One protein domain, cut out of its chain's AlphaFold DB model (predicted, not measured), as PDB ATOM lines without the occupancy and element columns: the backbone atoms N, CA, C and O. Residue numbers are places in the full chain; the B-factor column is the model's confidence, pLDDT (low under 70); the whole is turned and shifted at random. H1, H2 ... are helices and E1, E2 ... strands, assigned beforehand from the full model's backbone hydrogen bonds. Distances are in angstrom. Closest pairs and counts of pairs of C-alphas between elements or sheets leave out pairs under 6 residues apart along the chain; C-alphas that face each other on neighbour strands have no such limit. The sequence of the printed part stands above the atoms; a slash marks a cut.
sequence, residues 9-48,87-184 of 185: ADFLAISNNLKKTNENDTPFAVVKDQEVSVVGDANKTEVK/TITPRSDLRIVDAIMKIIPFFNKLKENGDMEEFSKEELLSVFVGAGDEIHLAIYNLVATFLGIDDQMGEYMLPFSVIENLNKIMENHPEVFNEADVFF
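What this domain is: This is residues 9 to 48 and 87 to 184 of the 185 residues of an uncharacterized protein of Enterococcus termitis (UniProt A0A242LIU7). Two pairs of helices, H1 beside H6 and H2 beside H4, make the body, with H4 crossing H6, and H7 bridges from H2 to the last residues of H1. The strand hairpin E1-E2 forms an arm past H7, of which residues 31 to 36 stick out; a small hairpin, E3-E4, and the helices H3 and H5 lie at the edges of the body. The printed part has 138 residues, with seven named helices and four named strands in the order H1 E1 E2 H2 E3 E4 H3 H4 H5 H6 H7; both two-stranded sheets are antiparallel, and the class is mostly helix. It is compact, with a radius of gyration of the C-alphas of 15.1 A and spans of 41 by 37 by 25 A.

Where its parts are: E1, residues 28 to 32, measures 13.0 A, and E2, residues 35 to 39, 12.8 A. H1, residues 9 to 22, begins with C-alpha 9 at (-15.416, -60.088, -21.214) and measures 20.3 A. H4, residues 134 to 147, and H6, residues 159 to 172, each measure 20.0 A. H2 is residues 90 to 101, 16.4 A; H3, residues 121 to 130, 14.1 A; H5, residues 151 to 154, 4.8 A. E3 is residues 108 to 110, 6.4 A, and E4 residues 116 to 118, 6.7 A. H7, residues 174 to 182, measures 12.9 A and ends with C-alpha 182 at (-34.585, -41.246, -16.073).

How they stand to each other: E1 and E2 form an antiparallel hairpin, with N 30 and O 37 within hydrogen-bond range at 2.8 A. The closest C-alphas of E1 and H7 are Phe 28 and Glu 175, 5.6 A; E2 and H7 are apart. H7 touches H2, closest C-alphas Val 97 and Ala 180, 5.3 A, and residues 18 to 22 of H1, Thr 21 and Pro 174, 5.0 A, about perpendicular at 79 degrees. H1 touches H6, Thr 21 and Met 170, 6.4 A, at a shallow tilt of 17 degrees, the same way. H2 touches H4, Ala 99 and Leu 142, 5.1 A, at a shallow tilt of 18 degrees, opposite ways. H4 touches H6, Val 143 and Leu 166, 6.1 A, at a steep tilt of 59 degrees, and H5, Ala 144 and Gly 154, 6.0 A. H1 and H3 only just touch, with 3 pairs of C-alphas within 8 A, the closest Phe 11 and Phe 128, 7.1 A. E3 and E4 form the other antiparallel hairpin, with N 109 and O 117 at 2.8 A. Every O i to N i+4 pair is within hydrogen-bond range in H1, H3, H4, H6 and H7, and 7 of 8 in H2; H5 is too short for one.

The domain as a whole: The C-alphas farthest apart, Ala 9 and Gln 34, are 42.3 A apart. Residues 49 to 86 are not printed, and C-alphas 48 and 87 are 9.8 A apart across the cut. Of the links printed whole, none is long. The mean pLDDT of the printed part is 87.7; residues 45 to 48 and residue 184 are under 70.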
ATOM      1  N   ALA A   9     -16.220 -61.307 -21.147       88.94
ATOM      2  CA  ALA A   9     -15.416 -60.088 -21.214       88.94
ATOM      3  C   ALA A   9     -16.127 -58.948 -21.965       88.94
ATOM      4  O   ALA A   9     -16.041 -57.804 -21.529       88.94
ATOM      5  N   ASP A  10     -16.844 -59.265 -23.046       88.88
ATOM      6  CA  ASP A  10     -17.619 -58.289 -23.817       88.88
ATOM      7  C   ASP A  10     -18.814 -57.797 -22.983       88.88
ATOM      8  O   ASP A  10     -19.043 -56.597 -22.884       88.88
ATOM      9  N   PHE A  11     -19.504 -58.707 -22.286       90.06
ATOM     10  CA  PHE A  11     -20.599 -58.377 -21.366       90.06
ATOM     11  C   PHE A  11     -20.152 -57.434 -20.235       90.06
ATOM     12  O   PHE A  11     -20.779 -56.409 -19.976       90.06
ATOM     13  N   LEU A  12     -19.022 -57.736 -19.588       91.06
ATOM     14  CA  LEU A  12     -18.451 -56.867 -18.553       91.06
ATOM     15  C   LEU A  12     -17.996 -55.513 -19.118       91.06
ATOM     16  O   LEU A  12     -18.081 -54.502 -18.424       91.06
ATOM     17  N   ALA A  13     -17.511 -55.476 -20.362       91.31
ATOM     18  CA  ALA A  13     -17.154 -54.225 -21.024       91.31
ATOM     19  C   ALA A  13     -18.389 -53.350 -21.281       91.31
ATOM     20  O   ALA A  13     -18.329 -52.155 -21.000       91.31
ATOM     21  N   ILE A  14     -19.507 -53.941 -21.719       92.12
ATOM     22  CA  ILE A  14     -20.783 -53.227 -21.890       92.12
ATOM     23  C   ILE A  14     -21.238 -52.626 -20.560       92.12
ATOM     24  O   ILE A  14     -21.507 -51.432 -20.506       92.12
ATOM     25  N   SER A  15     -21.229 -53.408 -19.473       92.06
ATOM     26  CA  SER A  15     -21.565 -52.901 -18.134       92.06
ATOM     27  C   SER A  15     -20.710 -51.691 -17.743       92.06
ATOM     28  O   SER A  15     -21.238 -50.672 -17.312       92.06
ATOM     29  N   ASN A  16     -19.391 -51.760 -17.941       91.19
ATOM     30  CA  ASN A  16     -18.502 -50.640 -17.627       91.19
ATOM     31  C   ASN A  16     -18.741 -49.414 -18.519       91.19
ATOM     32  O   ASN A  16     -18.534 -48.291 -18.069       91.19
ATOM     33  N   ASN A  17     -19.128 -49.612 -19.779       90.50
ATOM     34  CA  ASN A  17     -19.431 -48.510 -20.683       90.50
ATOM     35  C   ASN A  17     -20.759 -47.836 -20.320       90.50
ATOM     36  O   ASN A  17     -20.786 -46.613 -20.283       90.50
ATOM     37  N   LEU A  18     -21.787 -48.600 -19.929       89.88
ATOM     38  CA  LEU A  18     -23.034 -48.044 -19.391       89.88
ATOM     39  C   LEU A  18     -22.775 -47.135 -18.180       89.88
ATOM     40  O   LEU A  18     -23.290 -46.025 -18.128       89.88
ATOM     41  N   LYS A  19     -21.895 -47.540 -17.254       87.06
ATOM     42  CA  LYS A  19     -21.513 -46.694 -16.107       87.06
ATOM     43  C   LYS A  19     -20.899 -45.361 -16.535       87.06
ATOM     44  O   LYS A  19     -21.284 -44.311 -16.039       87.06
ATOM     45  N   LYS A  20     -19.969 -45.392 -17.494       88.12
ATOM     46  CA  LYS A  20     -19.343 -44.171 -18.033       88.12
ATOM     47  C   LYS A  20     -20.344 -43.271 -18.747       88.12
ATOM     48  O   LYS A  20     -20.173 -42.056 -18.747       88.12
ATOM     49  N   THR A  21     -21.335 -43.868 -19.398       86.06
ATOM     50  CA  THR A  21     -22.412 -43.132 -20.048       86.06
ATOM     51  C   THR A  21     -23.243 -42.370 -19.014       86.06
ATOM     52  O   THR A  21     -23.413 -41.168 -19.187       86.06
ATOM     53  N   ASN A  22     -23.606 -43.005 -17.895       80.62
ATOM     54  CA  ASN A  22     -24.338 -42.360 -16.795       80.62
ATOM     55  C   ASN A  22     -23.545 -41.226 -16.113       80.62
ATOM     56  O   ASN A  22     -24.124 -40.283 -15.582       80.62
ATOM     57  N   GLU A  23     -22.212 -41.287 -16.136       84.38
ATOM     58  CA  GLU A  23     -21.335 -40.210 -15.653       84.38
ATOM     59  C   GLU A  23     -21.168 -39.063 -16.672       84.38
ATOM     60  O   GLU A  23     -20.547 -38.040 -16.366       84.38
ATOM     61  N   ASN A  24     -21.682 -39.222 -17.895       86.31
ATOM     62  CA  ASN A  24     -21.556 -38.239 -18.960       86.31
ATOM     63  C   ASN A  24     -22.646 -37.166 -18.860       86.31
ATOM     64  O   ASN A  24     -23.833 -37.458 -18.783       86.31
ATOM     65  N   ASP A  25     -22.244 -35.907 -18.944       85.06
ATOM     66  CA  ASP A  25     -23.101 -34.728 -18.826       85.06
ATOM     67  C   ASP A  25     -23.547 -34.153 -20.184       85.06
ATOM     68  O   ASP A  25     -23.954 -32.990 -20.245       85.06
ATOM     69  N   THR A  26     -23.469 -34.932 -21.273       86.75
ATOM     70  CA  THR A  26     -24.055 -34.548 -22.571       86.75
ATOM     71  C   THR A  26     -25.547 -34.257 -22.369       86.75
ATOM     72  O   THR A  26     -26.252 -35.100 -21.809       86.75
ATOM     73  N   PRO A  27     -26.032 -33.069 -22.770       85.56
ATOM     74  CA  PRO A  27     -27.360 -32.625 -22.409       85.56
ATOM     75  C   PRO A  27     -28.436 -33.380 -23.181       85.56
ATOM     76  O   PRO A  27     -28.303 -33.617 -24.382       85.56
ATOM     77  N   PHE A  28     -29.542 -33.667 -22.502       85.88
ATOM     78  CA  PHE A  28     -30.740 -34.255 -23.096       85.88
ATOM     79  C   PHE A  28     -32.004 -33.574 -22.573       85.88
ATOM     80  O   PHE A  28     -32.007 -32.944 -21.508       85.88
ATOM     81  N   ALA A  29     -33.073 -33.649 -23.362       83.19
ATOM     82  CA  ALA A  29     -34.353 -33.050 -23.021       83.19
ATOM     83  C   ALA A  29     -35.247 -34.085 -22.334       83.19
ATOM     84  O   ALA A  29     -35.464 -35.167 -22.859       83.19
ATOM     85  N   VAL A  30     -35.823 -33.716 -21.195       81.44
ATOM     86  CA  VAL A  30     -36.832 -34.512 -20.495       81.44
ATOM     87  C   VAL A  30     -38.160 -33.780 -20.583       81.44
ATOM     88  O   VAL A  30     -38.259 -32.604 -20.217       81.44
ATOM     89  N   VAL A  31     -39.192 -34.473 -21.064       77.62
ATOM     90  CA  VAL A  31     -40.554 -33.936 -21.153       77.62
ATOM     91  C   VAL A  31     -41.407 -34.549 -20.048       77.62
ATOM     92  O   VAL A  31     -41.750 -35.729 -20.108       77.62
ATOM     93  N   LYS A  32     -41.786 -33.744 -19.052       75.12
ATOM     94  CA  LYS A  32     -42.649 -34.163 -17.937       75.12
ATOM     95  C   LYS A  32     -43.795 -33.176 -17.770       75.12
ATOM     96  O   LYS A  32     -43.567 -31.977 -17.720       75.12
ATOM     97  N   ASP A  33     -45.030 -33.674 -17.716       76.56
ATOM     98  CA  ASP A  33     -46.233 -32.858 -17.485       76.56
ATOM     99  C   ASP A  33     -46.361 -31.624 -18.413       76.56
ATOM    100  O   ASP A  33     -46.889 -30.588 -18.023       76.56
ATOM    101  N   GLN A  34     -45.922 -31.760 -19.674       76.69
ATOM    102  CA  GLN A  34     -45.853 -30.698 -20.702       76.69
ATOM    103  C   GLN A  34     -44.773 -29.625 -20.480       76.69
ATOM    104  O   GLN A  34     -44.661 -28.702 -21.288       76.69
ATOM    105  N   GLU A  35     -43.940 -29.762 -19.453       80.69
ATOM    106  CA  GLU A  35     -42.738 -28.959 -19.262       80.69
ATOM    107  C   GLU A  35     -41.520 -29.676 -19.854       80.69
ATOM    108  O   GLU A  35     -41.341 -30.887 -19.702       80.69
ATOM    109  N   VAL A  36     -40.678 -28.913 -20.555       83.69
ATOM    110  CA  VAL A  36     -39.404 -29.398 -21.093       83.69
ATOM    111  C   VAL A  36     -38.294 -28.920 -20.171       83.69
ATOM    112  O   VAL A  36     -38.092 -27.716 -20.011       83.69
ATOM    113  N   SER A  37     -37.575 -29.866 -19.579       85.31
ATOM    114  CA  SER A  37     -36.377 -29.613 -18.779       85.31
ATOM    115  C   SER A  37     -35.147 -30.152 -19.503       85.31
ATOM    116  O   SER A  37     -35.244 -31.117 -20.254       85.31
ATOM    117  N   VAL A  38     -33.989 -29.532 -19.284       85.12
ATOM    118  CA  VAL A  38     -32.704 -30.019 -19.806       85.12
ATOM    119  C   VAL A  38     -31.906 -30.591 -18.644       85.12
ATOM    120  O   VAL A  38     -31.719 -29.907 -17.635       85.12
ATOM    121  N   VAL A  39     -31.446 -31.830 -18.788       86.19
ATOM    122  CA  VAL A  39     -30.547 -32.500 -17.841       86.19
ATOM    123  C   VAL A  39     -29.151 -32.552 -18.463       86.19
ATOM    124  O   VAL A  39     -29.035 -32.768 -19.665       86.19
ATOM    125  N   GLY A  40     -28.102 -32.331 -17.664       85.69
ATOM    126  CA  GLY A  40     -26.706 -32.252 -18.126       85.69
ATOM    127  C   GLY A  40     -26.199 -30.819 -18.350       85.69
ATOM    128  O   GLY A  40     -26.846 -29.842 -17.963       85.69
ATOM    129  N   ASP A  41     -25.018 -30.679 -18.953       85.38
ATOM    130  CA  ASP A  41     -24.423 -29.381 -19.288       85.38
ATOM    131  C   ASP A  41     -24.989 -28.862 -20.613       85.38
ATOM    132  O   ASP A  41     -24.569 -29.264 -21.698       85.38
ATOM    133  N   ALA A  42     -25.917 -27.907 -20.529       82.06
ATOM    134  CA  ALA A  42     -26.558 -27.288 -21.690       82.06
ATOM    135  C   ALA A  42     -25.580 -26.617 -22.679       82.06
ATOM    136  O   ALA A  42     -25.984 -26.295 -23.796       82.06
ATOM    137  N   ASN A  43     -24.313 -26.399 -22.305       84.19
ATOM    138  CA  ASN A  43     -23.294 -25.842 -23.200       84.19
ATOM    139  C   ASN A  43     -22.585 -26.908 -24.052       84.19
ATOM    140  O   ASN A  43     -21.894 -26.554 -25.007       84.19
ATOM    141  N   LYS A  44     -22.755 -28.203 -23.756       82.56
ATOM    142  CA  LYS A  44     -22.196 -29.312 -24.547       82.56
ATOM    143  C   LYS A  44     -23.099 -29.650 -25.732       82.56
ATOM    144  O   LYS A  44     -23.616 -30.750 -25.858       82.56
ATOM    145  N   THR A  45     -23.283 -28.684 -26.628       69.00
ATOM    146  CA  THR A  45     -24.189 -28.780 -27.787       69.00
ATOM    147  C   THR A  45     -23.546 -29.410 -29.028       69.00
ATOM    148  O   THR A  45     -24.027 -29.213 -30.144       69.00
ATOM    149  N   GLU A  46     -22.403 -30.081 -28.880       69.56
ATOM    150  CA  GLU A  46     -21.711 -30.692 -30.012       69.56
ATOM    151  C   GLU A  46     -22.527 -31.875 -30.540       69.56
ATOM    152  O   GLU A  46     -22.686 -32.891 -29.869       69.56
ATOM    153  N   VAL A  47     -23.029 -31.753 -31.771       61.97
ATOM    154  CA  VAL A  47     -23.649 -32.877 -32.475       61.97
ATOM    155  C   VAL A  47     -22.538 -33.853 -32.845       61.97
ATOM    156  O   VAL A  47     -21.806 -33.637 -33.817       61.97
ATOM    157  N   LYS A  48     -22.386 -34.917 -32.053       68.94
ATOM    158  CA  LYS A  48     -21.426 -35.986 -32.322       68.94
ATOM    159  C   LYS A  48     -21.844 -36.719 -33.593       68.94
ATOM    160  O   LYS A  48     -22.788 -37.501 -33.611       68.94
ATOM    161  N   THR A  87     -28.950 -39.500 -37.699       78.75
ATOM    162  CA  THR A  87     -29.669 -38.437 -36.995       78.75
ATOM    163  C   THR A  87     -30.810 -39.044 -36.199       78.75
ATOM    164  O   THR A  87     -31.685 -39.708 -36.758       78.75
ATOM    165  N   ILE A  88     -30.833 -38.774 -34.898       83.62
ATOM    166  CA  ILE A  88     -31.879 -39.255 -33.999       83.62
ATOM    167  C   ILE A  88     -33.078 -38.303 -34.097       83.62
ATOM    168  O   ILE A  88     -33.048 -37.160 -33.654       83.62
ATOM    169  N   THR A  89     -34.144 -38.766 -34.747       83.50
ATOM    170  CA  THR A  89     -35.442 -38.073 -34.785       83.50
ATOM    171  C   THR A  89     -36.255 -38.390 -33.527       83.50
ATOM    172  O   THR A  89     -36.104 -39.491 -33.005       83.50
ATOM    173  N   PRO A  90     -37.229 -37.560 -33.107       81.50
ATOM    174  CA  PRO A  90     -38.053 -37.862 -31.927       81.50
ATOM    175  C   PRO A  90     -38.766 -39.225 -31.975       81.50
ATOM    176  O   PRO A  90     -38.992 -39.871 -30.959       81.50
ATOM    177  N   ARG A  91     -39.133 -39.702 -33.173       83.38
ATOM    178  CA  ARG A  91     -39.772 -41.018 -33.327       83.38
ATOM    179  C   ARG A  91     -38.777 -42.168 -33.186       83.38
ATOM    180  O   ARG A  91     -39.144 -43.212 -32.652       83.38
ATOM    181  N   SER A  92     -37.577 -42.029 -33.750       87.06
ATOM    182  CA  SER A  92     -36.527 -43.043 -33.596       87.06
ATOM    183  C   SER A  92     -35.990 -43.050 -32.174       87.06
ATOM    184  O   SER A  92     -35.756 -44.124 -31.646       87.06
ATOM    185  N   ASP A  93     -35.891 -41.881 -31.550       88.69
ATOM    186  CA  ASP A  93     -35.466 -41.685 -30.169       88.69
ATOM    187  C   ASP A  93     -36.298 -42.515 -29.190       88.69
ATOM    188  O   ASP A  93     -35.774 -43.418 -28.551       88.69
ATOM    189  N   LEU A  94     -37.629 -42.370 -29.224       88.19
ATOM    190  CA  LEU A  94     -38.542 -43.191 -28.420       88.19
ATOM    191  C   LEU A  94     -38.305 -44.703 -28.589       88.19
ATOM    192  O   LEU A  94     -38.422 -45.469 -27.636       88.19
ATOM    193  N   ARG A  95     -37.996 -45.154 -29.811       91.62
ATOM    194  CA  ARG A  95     -37.721 -46.574 -30.084       91.62
ATOM    195  C   ARG A  95     -36.351 -47.001 -29.567       91.62
ATOM    196  O   ARG A  95     -36.215 -48.130 -29.108       91.62
ATOM    197  N   ILE A  96     -35.353 -46.125 -29.667       93.38
ATOM    198  CA  ILE A  96     -34.004 -46.341 -29.138       93.38
ATOM    199  C   ILE A  96     -34.078 -46.432 -27.615       93.38
ATOM    200  O   ILE A  96     -33.617 -47.423 -27.060       93.38
ATOM    201  N   VAL A  97     -34.738 -45.478 -26.956       91.56
ATOM    202  CA  VAL A  97     -34.981 -45.481 -25.508       91.56
ATOM    203  C   VAL A  97     -35.719 -46.758 -25.085       91.56
ATOM    204  O   VAL A  97     -35.256 -47.449 -24.182       91.56
ATOM    205  N   ASP A  98     -36.788 -47.164 -25.783       91.31
ATOM    206  CA  ASP A  98     -37.484 -48.439 -25.515       91.31
ATOM    207  C   ASP A  98     -36.579 -49.674 -25.673       91.31
ATOM    208  O   ASP A  98     -36.654 -50.620 -24.884       91.31
ATOM    209  N   ALA A  99     -35.686 -49.677 -26.665       94.56
ATOM    210  CA  ALA A  99     -34.703 -50.743 -26.830       94.56
ATOM    211  C   ALA A  99     -33.650 -50.740 -25.705       94.56
ATOM    212  O   ALA A  99     -33.286 -51.810 -25.216       94.56
ATOM    213  N   ILE A 100     -33.204 -49.567 -25.247       94.12
ATOM    214  CA  ILE A 100     -32.260 -49.424 -24.128       94.12
ATOM    215  C   ILE A 100     -32.899 -49.882 -22.812       94.12
ATOM    216  O   ILE A 100     -32.269 -50.633 -22.065       94.12
ATOM    217  N   MET A 101     -34.163 -49.532 -22.552       91.06
ATOM    218  CA  MET A 101     -34.904 -49.981 -21.364       91.06
ATOM    219  C   MET A 101     -34.989 -51.511 -21.258       91.06
ATOM    220  O   MET A 101     -35.077 -52.050 -20.158       91.06
ATOM    221  N   LYS A 102     -34.925 -52.234 -22.382       91.62
ATOM    222  CA  LYS A 102     -34.880 -53.707 -22.404       91.62
ATOM    223  C   LYS A 102     -33.490 -54.271 -22.112       91.62
ATOM    224  O   LYS A 102     -33.380 -55.447 -21.790       91.62
ATOM    225  N   ILE A 103     -32.438 -53.464 -22.228       92.12
ATOM    226  CA  ILE A 103     -31.044 -53.864 -21.996       92.12
ATOM    227  C   ILE A 103     -30.616 -53.561 -20.558       92.12
ATOM    228  O   ILE A 103     -29.963 -54.390 -19.925       92.12
ATOM    229  N   ILE A 104     -30.986 -52.391 -20.037       90.38
ATOM    230  CA  ILE A 104     -30.584 -51.903 -18.710       90.38
ATOM    231  C   ILE A 104     -30.794 -52.944 -17.578       90.38
ATOM    232  O   ILE A 104     -29.864 -53.130 -16.786       90.38
ATOM    233  N   PRO A 105     -31.920 -53.687 -17.504       89.81
ATOM    234  CA  PRO A 105     -32.154 -54.686 -16.453       89.81
ATOM    235  C   PRO A 105     -31.170 -55.867 -16.441       89.81
ATOM    236  O   PRO A 105     -31.072 -56.577 -15.443       89.81
ATOM    237  N   PHE A 106     -30.418 -56.095 -17.522       91.88
ATOM    238  CA  PHE A 106     -29.351 -57.101 -17.535       91.88
ATOM    239  C   PHE A 106     -28.065 -56.617 -16.850       91.88
ATOM    240  O   PHE A 106     -27.185 -57.424 -16.547       91.88
ATOM    241  N   PHE A 107     -27.943 -55.312 -16.598       91.62
ATOM    242  CA  PHE A 107     -26.741 -54.689 -16.042       91.62
ATOM    243  C   PHE A 107     -26.969 -54.007 -14.693       91.62
ATOM    244  O   PHE A 107     -25.998 -53.769 -13.974       91.62
ATOM    245  N   ASN A 108     -28.227 -53.785 -14.316       90.19
ATOM    246  CA  ASN A 108     -28.620 -53.159 -13.061       90.19
ATOM    247  C   ASN A 108     -29.827 -53.870 -12.436       90.19
ATOM    248  O   ASN A 108     -30.708 -54.376 -13.134       90.19
ATOM    249  N   LYS A 109     -29.887 -53.865 -11.107       89.25
ATOM    250  CA  LYS A 109     -31.048 -54.280 -10.320       89.25
ATOM    251  C   LYS A 109     -32.038 -53.130 -10.243       89.25
ATOM    252  O   LYS A 109     -31.688 -52.068  -9.737       89.25
ATOM    253  N   LEU A 110     -33.280 -53.394 -10.631       85.38
ATOM    254  CA  LEU A 110     -34.399 -52.511 -10.332       85.38
ATOM    255  C   LEU A 110     -34.920 -52.807  -8.922       85.38
ATOM    256  O   LEU A 110     -35.328 -53.936  -8.630       85.38
ATOM    257  N   LYS A 111     -34.892 -51.813  -8.037       85.19
ATOM    258  CA  LYS A 111     -35.455 -51.916  -6.687       85.19
ATOM    259  C   LYS A 111     -36.958 -51.658  -6.699       85.19
ATOM    260  O   LYS A 111     -37.494 -51.009  -7.591       85.19
ATOM    261  N   GLU A 112     -37.649 -52.119  -5.656       81.81
ATOM    262  CA  GLU A 112     -39.098 -51.905  -5.496       81.81
ATOM    263  C   GLU A 112     -39.493 -50.422  -5.435       81.81
ATOM    264  O   GLU A 112     -40.631 -50.074  -5.739       81.81
ATOM    265  N   ASN A 113     -38.566 -49.546  -5.043       80.00
ATOM    266  CA  ASN A 113     -38.776 -48.102  -4.996       80.00
ATOM    267  C   ASN A 113     -38.483 -47.388  -6.329       80.00
ATOM    268  O   ASN A 113     -38.584 -46.167  -6.362       80.00
ATOM    269  N   GLY A 114     -38.138 -48.124  -7.391       75.56
ATOM    270  CA  GLY A 114     -37.751 -47.586  -8.700       75.56
ATOM    271  C   GLY A 114     -36.242 -47.400  -8.870       75.56
ATOM    272  O   GLY A 114     -35.743 -47.479  -9.982       75.56
ATOM    273  N   ASP A 115     -35.483 -47.265  -7.781       80.50
ATOM    274  CA  ASP A 115     -34.048 -46.992  -7.877       80.50
ATOM    275  C   ASP A 115     -33.271 -48.128  -8.561       80.50
ATOM    276  O   ASP A 115     -33.540 -49.320  -8.364       80.50
ATOM    277  N   MET A 116     -32.216 -47.744  -9.273       85.12
ATOM    278  CA  MET A 116     -31.283 -48.671  -9.902       85.12
ATOM    279  C   MET A 116     -30.055 -48.905  -9.019       85.12
ATOM    280  O   MET A 116     -29.456 -47.977  -8.477       85.12
ATOM    281  N   GLU A 117     -29.672 -50.170  -8.855       88.00
ATOM    282  CA  GLU A 117     -28.432 -50.569  -8.184       88.00
ATOM    283  C   GLU A 117     -27.567 -51.408  -9.117       88.00
ATOM    284  O   GLU A 117     -28.031 -52.371  -9.725       88.00
ATOM    285  N   GLU A 118     -26.281 -51.078  -9.189       88.88
ATOM    286  CA  GLU A 118     -25.333 -51.841  -9.989       88.88
ATOM    287  C   GLU A 118     -25.202 -53.281  -9.480       88.88
ATOM    288  O   GLU A 118     -25.044 -53.537  -8.283       88.88
ATOM    289  N   PHE A 119     -25.183 -54.241 -10.403       91.06
ATOM    290  CA  PHE A 119     -24.779 -55.600 -10.062       91.06
ATOM    291  C   PHE A 119     -23.302 -55.652  -9.642       91.06
ATOM    292  O   PHE A 119     -22.432 -54.994 -10.226       91.06
ATOM    293  N   SER A 120     -22.991 -56.522  -8.679       92.25
ATOM    294  CA  SER A 120     -21.615 -56.956  -8.447       92.25
ATOM    295  C   SER A 120     -21.083 -57.726  -9.662       92.25
ATOM    296  O   SER A 120     -21.834 -58.196 -10.520       92.25
ATOM    297  N   LYS A 121     -19.762 -57.907  -9.742       90.69
ATOM    298  CA  LYS A 121     -19.154 -58.659 -10.848       90.69
ATOM    299  C   LYS A 121     -19.650 -60.107 -10.890       90.69
ATOM    300  O   LYS A 121     -19.874 -60.647 -11.972       90.69
ATOM    301  N   GLU A 122     -19.802 -60.738  -9.733       91.69
ATOM    302  CA  GLU A 122     -20.309 -62.102  -9.606       91.69
ATOM    303  C   GLU A 122     -21.765 -62.195 -10.081       91.69
ATOM    304  O   GLU A 122     -22.118 -63.132 -10.798       91.69
ATOM    305  N   GLU A 123     -22.587 -61.200  -9.749       93.44
ATOM    306  CA  GLU A 123     -23.981 -61.127 -10.192       93.44
ATOM    307  C   GLU A 123     -24.082 -60.906 -11.703       93.44
ATOM    308  O   GLU A 123     -24.818 -61.632 -12.364       93.44
ATOM    309  N   LEU A 124     -23.279 -60.002 -12.274       91.75
ATOM    310  CA  LEU A 124     -23.191 -59.795 -13.724       91.75
ATOM    311  C   LEU A 124     -22.833 -61.085 -14.464       91.75
ATOM    312  O   LEU A 124     -23.430 -61.403 -15.489       91.75
ATOM    313  N   LEU A 125     -21.873 -61.857 -13.951       90.19
ATOM    314  CA  LEU A 125     -21.516 -63.143 -14.552       90.19
ATOM    315  C   LEU A 125     -22.642 -64.174 -14.417       90.19
ATOM    316  O   LEU A 125     -22.852 -64.960 -15.340       90.19
ATOM    317  N   SER A 126     -23.382 -64.157 -13.307       91.06
ATOM    318  CA  SER A 126     -24.569 -64.997 -13.140       91.06
ATOM    319  C   SER A 126     -25.665 -64.622 -14.138       91.06
ATOM    320  O   SER A 126     -26.262 -65.513 -14.741       91.06
ATOM    321  N   VAL A 127     -25.902 -63.324 -14.357       90.75
ATOM    322  CA  VAL A 127     -26.841 -62.832 -15.374       90.75
ATOM    323  C   VAL A 127     -26.369 -63.239 -16.764       90.75
ATOM    324  O   VAL A 127     -27.152 -63.809 -17.507       90.75
ATOM    325  N   PHE A 128     -25.092 -63.062 -17.104       87.44
ATOM    326  CA  PHE A 128     -24.549 -63.478 -18.402       87.44
ATOM    327  C   PHE A 128     -24.778 -64.971 -18.694       87.44
ATOM    328  O   PHE A 128     -25.088 -65.342 -19.822       87.44
ATOM    329  N   VAL A 129     -24.649 -65.836 -17.683       86.31
ATOM    330  CA  VAL A 129     -24.911 -67.278 -17.831       86.31
ATOM    331  C   VAL A 129     -26.414 -67.586 -17.890       86.31
ATOM    332  O   VAL A 129     -26.811 -68.515 -18.590       86.31
ATOM    333  N   GLY A 130     -27.242 -66.838 -17.156       84.06
ATOM    334  CA  GLY A 130     -28.678 -67.102 -17.007       84.06
ATOM    335  C   GLY A 130     -29.593 -66.419 -18.030       84.06
ATOM    336  O   GLY A 130     -30.670 -66.938 -18.297       84.06
ATOM    337  N   ALA A 131     -29.178 -65.292 -18.613       78.75
ATOM    338  CA  ALA A 131     -29.979 -64.455 -19.514       78.75
ATOM    339  C   ALA A 131     -30.226 -65.084 -20.897       78.75
ATOM    340  O   ALA A 131     -31.056 -64.594 -21.660       78.75
ATOM    341  N   GLY A 132     -29.516 -66.167 -21.234       71.94
ATOM    342  CA  GLY A 132     -29.702 -66.891 -22.490       71.94
ATOM    343  C   GLY A 132     -29.577 -65.995 -23.728       71.94
ATOM    344  O   GLY A 132     -28.680 -65.155 -23.818       71.94
ATOM    345  N   ASP A 133     -30.485 -66.182 -24.688       82.00
ATOM    346  CA  ASP A 133     -30.504 -65.447 -25.960       82.00
ATOM    347  C   ASP A 133     -31.185 -64.068 -25.864       82.00
ATOM    348  O   ASP A 133     -31.104 -63.273 -26.803       82.00
ATOM    349  N   GLU A 134     -31.831 -63.750 -24.737       89.00
ATOM    350  CA  GLU A 134     -32.645 -62.536 -24.586       89.00
ATOM    351  C   GLU A 134     -31.799 -61.267 -24.660       89.00
ATOM    352  O   GLU A 134     -32.149 -60.323 -25.370       89.00
ATOM    353  N   ILE A 135     -30.639 -61.259 -23.995       88.44
ATOM    354  CA  ILE A 135     -29.734 -60.111 -24.060       88.44
ATOM    355  C   ILE A 135     -29.143 -59.928 -25.460       88.44
ATOM    356  O   ILE A 135     -28.993 -58.799 -25.929       88.44
ATOM    357  N   HIS A 136     -28.822 -61.026 -26.148       88.50
ATOM    358  CA  HIS A 136     -28.318 -60.955 -27.515       88.50
ATOM    359  C   HIS A 136     -29.362 -60.306 -28.419       88.50
ATOM    360  O   HIS A 136     -29.041 -59.356 -29.130       88.50
ATOM    361  N   LEU A 137     -30.614 -60.754 -28.330       91.75
ATOM    362  CA  LEU A 137     -31.716 -60.180 -29.090       91.75
ATOM    363  C   LEU A 137     -31.928 -58.697 -28.758       91.75
ATOM    364  O   LEU A 137     -32.061 -57.884 -29.670       91.75
ATOM    365  N   ALA A 138     -31.911 -58.322 -27.478       93.62
ATOM    366  CA  ALA A 138     -32.081 -56.931 -27.061       93.62
ATOM    367  C   ALA A 138     -30.990 -56.018 -27.645       93.62
ATOM    368  O   ALA A 138     -31.289 -54.953 -28.184       93.62
ATOM    369  N   ILE A 139     -29.732 -56.464 -27.617       94.31
ATOM    370  CA  ILE A 139     -28.597 -55.719 -28.175       94.31
ATOM    371  C   ILE A 139     -28.678 -55.616 -29.701       94.31
ATOM    372  O   ILE A 139     -28.435 -54.542 -30.252       94.31
ATOM    373  N   TYR A 140     -29.046 -56.702 -30.386       95.00
ATOM    374  CA  TYR A 140     -29.287 -56.678 -31.831       95.00
ATOM    375  C   TYR A 140     -30.390 -55.677 -32.183       95.00
ATOM    376  O   TYR A 140     -30.205 -54.853 -33.078       95.00
ATOM    377  N   ASN A 141     -31.493 -55.696 -31.436       95.31
ATOM    378  CA  ASN A 141     -32.620 -54.795 -31.644       95.31
ATOM    379  C   ASN A 141     -32.239 -53.333 -31.412       95.31
ATOM    380  O   ASN A 141     -32.666 -52.482 -32.189       95.31
ATOM    381  N   LEU A 142     -31.422 -53.026 -30.399       96.06
ATOM    382  CA  LEU A 142     -30.927 -51.666 -30.185       96.06
ATOM    383  C   LEU A 142     -30.086 -51.190 -31.373       96.06
ATOM    384  O   LEU A 142     -30.366 -50.129 -31.924       96.06
ATOM    385  N   VAL A 143     -29.095 -51.977 -31.804       96.56
ATOM    386  CA  VAL A 143     -28.229 -51.598 -32.934       96.56
ATOM    387  C   VAL A 143     -29.039 -51.443 -34.222       96.56
ATOM    388  O   VAL A 143     -28.863 -50.455 -34.934       96.56
ATOM    389  N   ALA A 144     -29.964 -52.365 -34.502       96.06
ATOM    390  CA  ALA A 144     -30.826 -52.282 -35.675       96.06
ATOM    391  C   ALA A 144     -31.746 -51.054 -35.626       96.06
ATOM    392  O   ALA A 144     -31.821 -50.302 -36.595       96.06
ATOM    393  N   THR A 145     -32.379 -50.801 -34.479       95.00
ATOM    394  CA  THR A 145     -33.270 -49.648 -34.275       95.00
ATOM    395  C   THR A 145     -32.521 -48.331 -34.434       95.00
ATOM    396  O   THR A 145     -33.012 -47.429 -35.114       95.00
ATOM    397  N   PHE A 146     -31.331 -48.230 -33.840       94.88
ATOM    398  CA  PHE A 146     -30.494 -47.037 -33.898       94.88
ATOM    399  C   PHE A 146     -30.054 -46.720 -35.333       94.88
ATOM    400  O   PHE A 146     -30.124 -45.573 -35.768       94.88
ATOM    401  N   LEU A 147     -29.648 -47.742 -36.090       94.44
ATOM    402  CA  LEU A 147     -29.152 -47.590 -37.462       94.44
ATOM    403  C   LEU A 147     -30.254 -47.640 -38.531       94.44
ATOM    404  O   LEU A 147     -29.965 -47.466 -39.714       94.44
ATOM    405  N   GLY A 148     -31.509 -47.875 -38.140       92.75
ATOM    406  CA  GLY A 148     -32.633 -48.019 -39.068       92.75
ATOM    407  C   GLY A 148     -32.550 -49.268 -39.952       92.75
ATOM    408  O   GLY A 148     -33.054 -49.251 -41.074       92.75
ATOM    409  N   ILE A 149     -31.904 -50.329 -39.468       94.75
ATOM    410  CA  ILE A 149     -31.820 -51.629 -40.145       94.75
ATOM    411  C   ILE A 149     -33.152 -52.353 -39.941       94.75
ATOM    412  O   ILE A 149     -33.639 -52.449 -38.815       94.75
ATOM    413  N   ASP A 150     -33.752 -52.846 -41.023       91.81
ATOM    414  CA  ASP A 150     -34.993 -53.613 -40.945       91.81
ATOM    415  C   ASP A 150     -34.786 -54.997 -40.311       91.81
ATOM    416  O   ASP A 150     -33.684 -55.549 -40.331       91.81
ATOM    417  N   ASP A 151     -35.863 -55.576 -39.777       89.19
ATOM    418  CA  ASP A 151     -35.819 -56.849 -39.051       89.19
ATOM    419  C   ASP A 151     -35.223 -57.990 -39.893       89.19
ATOM    420  O   ASP A 151     -34.456 -58.798 -39.374       89.19
ATOM    421  N   GLN A 152     -35.515 -58.038 -41.203       89.44
ATOM    422  CA  GLN A 152     -35.017 -59.106 -42.076       89.44
ATOM    423  C   GLN A 152     -33.501 -59.028 -42.228       89.44
ATOM    424  O   GLN A 152     -32.811 -60.046 -42.181       89.44
ATOM    425  N   MET A 153     -32.967 -57.823 -42.412       92.19
ATOM    426  CA  MET A 153     -31.530 -57.613 -42.528       92.19
ATOM    427  C   MET A 153     -30.825 -57.709 -41.166       92.19
ATOM    428  O   MET A 153     -29.681 -58.170 -41.088       92.19
ATOM    429  N   GLY A 154     -31.516 -57.340 -40.085       93.06
ATOM    430  CA  GLY A 154     -31.035 -57.416 -38.707       93.06
ATOM    431  C   GLY A 154     -30.634 -58.830 -38.274       93.06
ATOM    432  O   GLY A 154     -29.616 -58.995 -37.597       93.06
ATOM    433  N   GLU A 155     -31.349 -59.858 -38.740       92.75
ATOM    434  CA  GLU A 155     -31.038 -61.274 -38.467       92.75
ATOM    435  C   GLU A 155     -29.656 -61.709 -38.983       92.75
ATOM    436  O   GLU A 155     -29.053 -62.652 -38.465       92.75
ATOM    437  N   TYR A 156     -29.121 -61.017 -39.991       95.25
ATOM    438  CA  TYR A 156     -27.851 -61.366 -40.626       95.25
ATOM    439  C   TYR A 156     -26.656 -60.563 -40.108       95.25
ATOM    440  O   TYR A 156     -25.542 -60.732 -40.623       95.25
ATOM    441  N   MET A 157     -26.849 -59.700 -39.106       96.06
ATOM    442  CA  MET A 157     -25.752 -58.957 -38.486       96.06
ATOM    443  C   MET A 157     -24.776 -59.900 -37.774       96.06
ATOM    444  O   MET A 157     -25.159 -60.780 -36.997       96.06
ATOM    445  N   LEU A 158     -23.478 -59.704 -38.007       94.44
ATOM    446  CA  LEU A 158     -22.445 -60.500 -37.352       94.44
ATOM    447  C   LEU A 158     -22.262 -60.065 -35.887       94.44
ATOM    448  O   LEU A 158     -22.058 -58.872 -35.647       94.44
ATOM    449  N   PRO A 159     -22.202 -61.006 -34.919       91.50
ATOM    450  CA  PRO A 159     -22.222 -60.679 -33.490       91.50
ATOM    451  C   PRO A 159     -21.161 -59.670 -33.055       91.50
ATOM    452  O   PRO A 159     -21.472 -58.692 -32.387       91.50
ATOM    453  N   PHE A 160     -19.904 -59.858 -33.473       90.12
ATOM    454  CA  PHE A 160     -18.824 -58.940 -33.096       90.12
ATOM    455  C   PHE A 160     -19.071 -57.515 -33.610       90.12
ATOM    456  O   PHE A 160     -18.739 -56.556 -32.926       90.12
ATOM    457  N   SER A 161     -19.680 -57.380 -34.793       94.38
ATOM    458  CA  SER A 161     -19.988 -56.082 -35.385       94.38
ATOM    459  C   SER A 161     -21.130 -55.405 -34.636       94.38
ATOM    460  O   SER A 161     -21.082 -54.197 -34.433       94.38
ATOM    461  N   VAL A 162     -22.113 -56.169 -34.150       94.75
ATOM    462  CA  VAL A 162     -23.170 -55.641 -33.276       94.75
ATOM    463  C   VAL A 162     -22.569 -55.097 -31.977       94.75
ATOM    464  O   VAL A 162     -22.845 -53.957 -31.619       94.75
ATOM    465  N   ILE A 163     -21.688 -55.851 -31.310       92.81
ATOM    466  CA  ILE A 163     -21.036 -55.391 -30.069       92.81
ATOM    467  C   ILE A 163     -20.162 -54.148 -30.308       92.81
ATOM    468  O   ILE A 163     -20.190 -53.212 -29.509       92.81
ATOM    469  N   GLU A 164     -19.402 -54.107 -31.405       93.19
ATOM    470  CA  GLU A 164     -18.609 -52.928 -31.786       93.19
ATOM    471  C   GLU A 164     -19.492 -51.688 -31.981       93.19
ATOM    472  O   GLU A 164     -19.163 -50.619 -31.467       93.19
ATOM    473  N   ASN A 165     -20.623 -51.822 -32.679       95.19
ATOM    474  CA  ASN A 165     -21.533 -50.698 -32.896       95.19
ATOM    475  C   ASN A 165     -22.273 -50.295 -31.615       95.19
ATOM    476  O   ASN A 165     -22.398 -49.102 -31.373       95.19
ATOM    477  N   LEU A 166     -22.667 -51.235 -30.751       95.31
ATOM    478  CA  LEU A 166     -23.229 -50.913 -29.434       95.31
ATOM    479  C   LEU A 166     -22.271 -50.037 -28.612       95.31
ATOM    480  O   LEU A 166     -22.686 -49.022 -28.057       95.31
ATOM    481  N   ASN A 167     -20.985 -50.394 -28.562       92.50
ATOM    482  CA  ASN A 167     -19.983 -49.592 -27.853       92.50
ATOM    483  C   ASN A 167     -19.848 -48.187 -28.447       92.50
ATOM    484  O   ASN A 167     -19.857 -47.212 -27.702       92.50
ATOM    485  N   LYS A 168     -19.807 -48.070 -29.779       92.75
ATOM    486  CA  LYS A 168     -19.797 -46.763 -30.449       92.75
ATOM    487  C   LYS A 168     -21.046 -45.940 -30.138       92.75
ATOM    488  O   LYS A 168     -20.929 -44.733 -29.976       92.75
ATOM    489  N   ILE A 169     -22.219 -46.568 -30.062       93.81
ATOM    490  CA  ILE A 169     -23.470 -45.883 -29.717       93.81
ATOM    491  C   ILE A 169     -23.387 -45.347 -28.280       93.81
ATOM    492  O   ILE A 169     -23.668 -44.175 -28.074       93.81
ATOM    493  N   MET A 170     -22.905 -46.134 -27.309       92.44
ATOM    494  CA  MET A 170     -22.703 -45.664 -25.922       92.44
ATOM    495  C   MET A 170     -21.707 -44.499 -25.812       92.44
ATOM    496  O   MET A 170     -21.909 -43.583 -25.017       92.44
ATOM    497  N   GLU A 171     -20.627 -44.521 -26.597       89.56
ATOM    498  CA  GLU A 171     -19.587 -43.480 -26.579       89.56
ATOM    499  C   GLU A 171     -20.038 -42.179 -27.268       89.56
ATOM    500  O   GLU A 171     -19.770 -41.065 -26.790       89.56
ATOM    501  N   ASN A 172     -20.718 -42.316 -28.408       89.56
ATOM    502  CA  ASN A 172     -21.090 -41.188 -29.256       89.56
ATOM    503  C   ASN A 172     -22.466 -40.616 -28.927       89.56
ATOM    504  O   ASN A 172     -22.673 -39.438 -29.189       89.56
ATOM    505  N   HIS A 173     -23.357 -41.405 -28.329       89.44
ATOM    506  CA  HIS A 173     -24.704 -40.983 -27.951       89.44
ATOM    507  C   HIS A 173     -25.017 -41.334 -26.493       89.44
ATOM    508  O   HIS A 173     -25.956 -42.084 -26.226       89.44
ATOM    509  N   PRO A 174     -24.223 -40.861 -25.516       90.06
ATOM    510  CA  PRO A 174     -24.522 -41.113 -24.112       90.06
ATOM    511  C   PRO A 174     -25.891 -40.553 -23.684       90.06
ATOM    512  O   PRO A 174     -26.534 -41.117 -22.802       90.06
ATOM    513  N   GLU A 175     -26.367 -39.495 -24.346       88.56
ATOM    514  CA  GLU A 175     -27.641 -38.832 -24.069       88.56
ATOM    515  C   GLU A 175     -28.850 -39.775 -24.116       88.56
ATOM    516  O   GLU A 175     -29.704 -39.691 -23.239       88.56
ATOM    517  N   VAL A 176     -28.900 -40.723 -25.062       89.50
ATOM    518  CA  VAL A 176     -30.062 -41.625 -25.196       89.50
ATOM    519  C   VAL A 176     -30.122 -42.688 -24.099       89.50
ATOM    520  O   VAL A 176     -31.197 -43.184 -23.768       89.50
ATOM    521  N   PHE A 177     -28.978 -43.051 -23.516       90.75
ATOM    522  CA  PHE A 177     -28.937 -43.969 -22.375       90.75
ATOM    523  C   PHE A 177     -29.268 -43.238 -21.079       90.75
ATOM    524  O   PHE A 177     -30.007 -43.778 -20.261       90.75
ATOM    525  N   ASN A 178     -28.775 -42.007 -20.924       87.88
ATOM    526  CA  ASN A 178     -29.108 -41.161 -19.782       87.88
ATOM    527  C   ASN A 178     -30.605 -40.838 -19.751       87.88
ATOM    528  O   ASN A 178     -31.221 -40.877 -18.691       87.88
ATOM    529  N   GLU A 179     -31.211 -40.589 -20.914       87.56
ATOM    530  CA  GLU A 179     -32.660 -40.438 -21.023       87.56
ATOM    531  C   GLU A 179     -33.400 -41.707 -20.591       87.56
ATOM    532  O   GLU A 179     -34.350 -41.626 -19.815       87.56
ATOM    533  N   ALA A 180     -32.949 -42.884 -21.035       87.06
ATOM    534  CA  ALA A 180     -33.546 -44.155 -20.633       87.06
ATOM    535  C   ALA A 180     -33.429 -44.423 -19.121       87.06
ATOM    536  O   ALA A 180     -34.335 -45.027 -18.548       87.06
ATOM    537  N   ASP A 181     -32.358 -43.971 -18.468       81.50
ATOM    538  CA  ASP A 181     -32.161 -44.122 -17.020       81.50
ATOM    539  C   ASP A 181     -33.184 -43.302 -16.213       81.50
ATOM    540  O   ASP A 181     -33.751 -43.803 -15.242       81.50
ATOM    541  N   VAL A 182     -33.539 -42.096 -16.685       79.44
ATOM    542  CA  VAL A 182     -34.585 -41.246 -16.073       79.44
ATOM    543  C   VAL A 182     -35.959 -41.932 -16.052       79.44
ATOM    544  O   VAL A 182     -36.794 -41.618 -15.205       79.44
ATOM    545  N   PHE A 183     -36.225 -42.890 -16.945       72.00
ATOM    546  CA  PHE A 183     -37.475 -43.661 -16.897       72.00
ATOM    547  C   PHE A 183     -37.541 -44.647 -15.725       72.00
ATOM    548  O   PHE A 183     -38.645 -45.061 -15.359       72.00
ATOM    549  N   PHE A 184     -36.402 -45.029 -15.140       67.94
ATOM    550  CA  PHE A 184     -36.357 -45.920 -13.984       67.94
ATOM    551  C   PHE A 184     -36.373 -45.154 -12.648       67.94
ATOM    552  O   PHE A 184     -36.930 -45.683 -11.689       67.94
TER     553      PHE A 184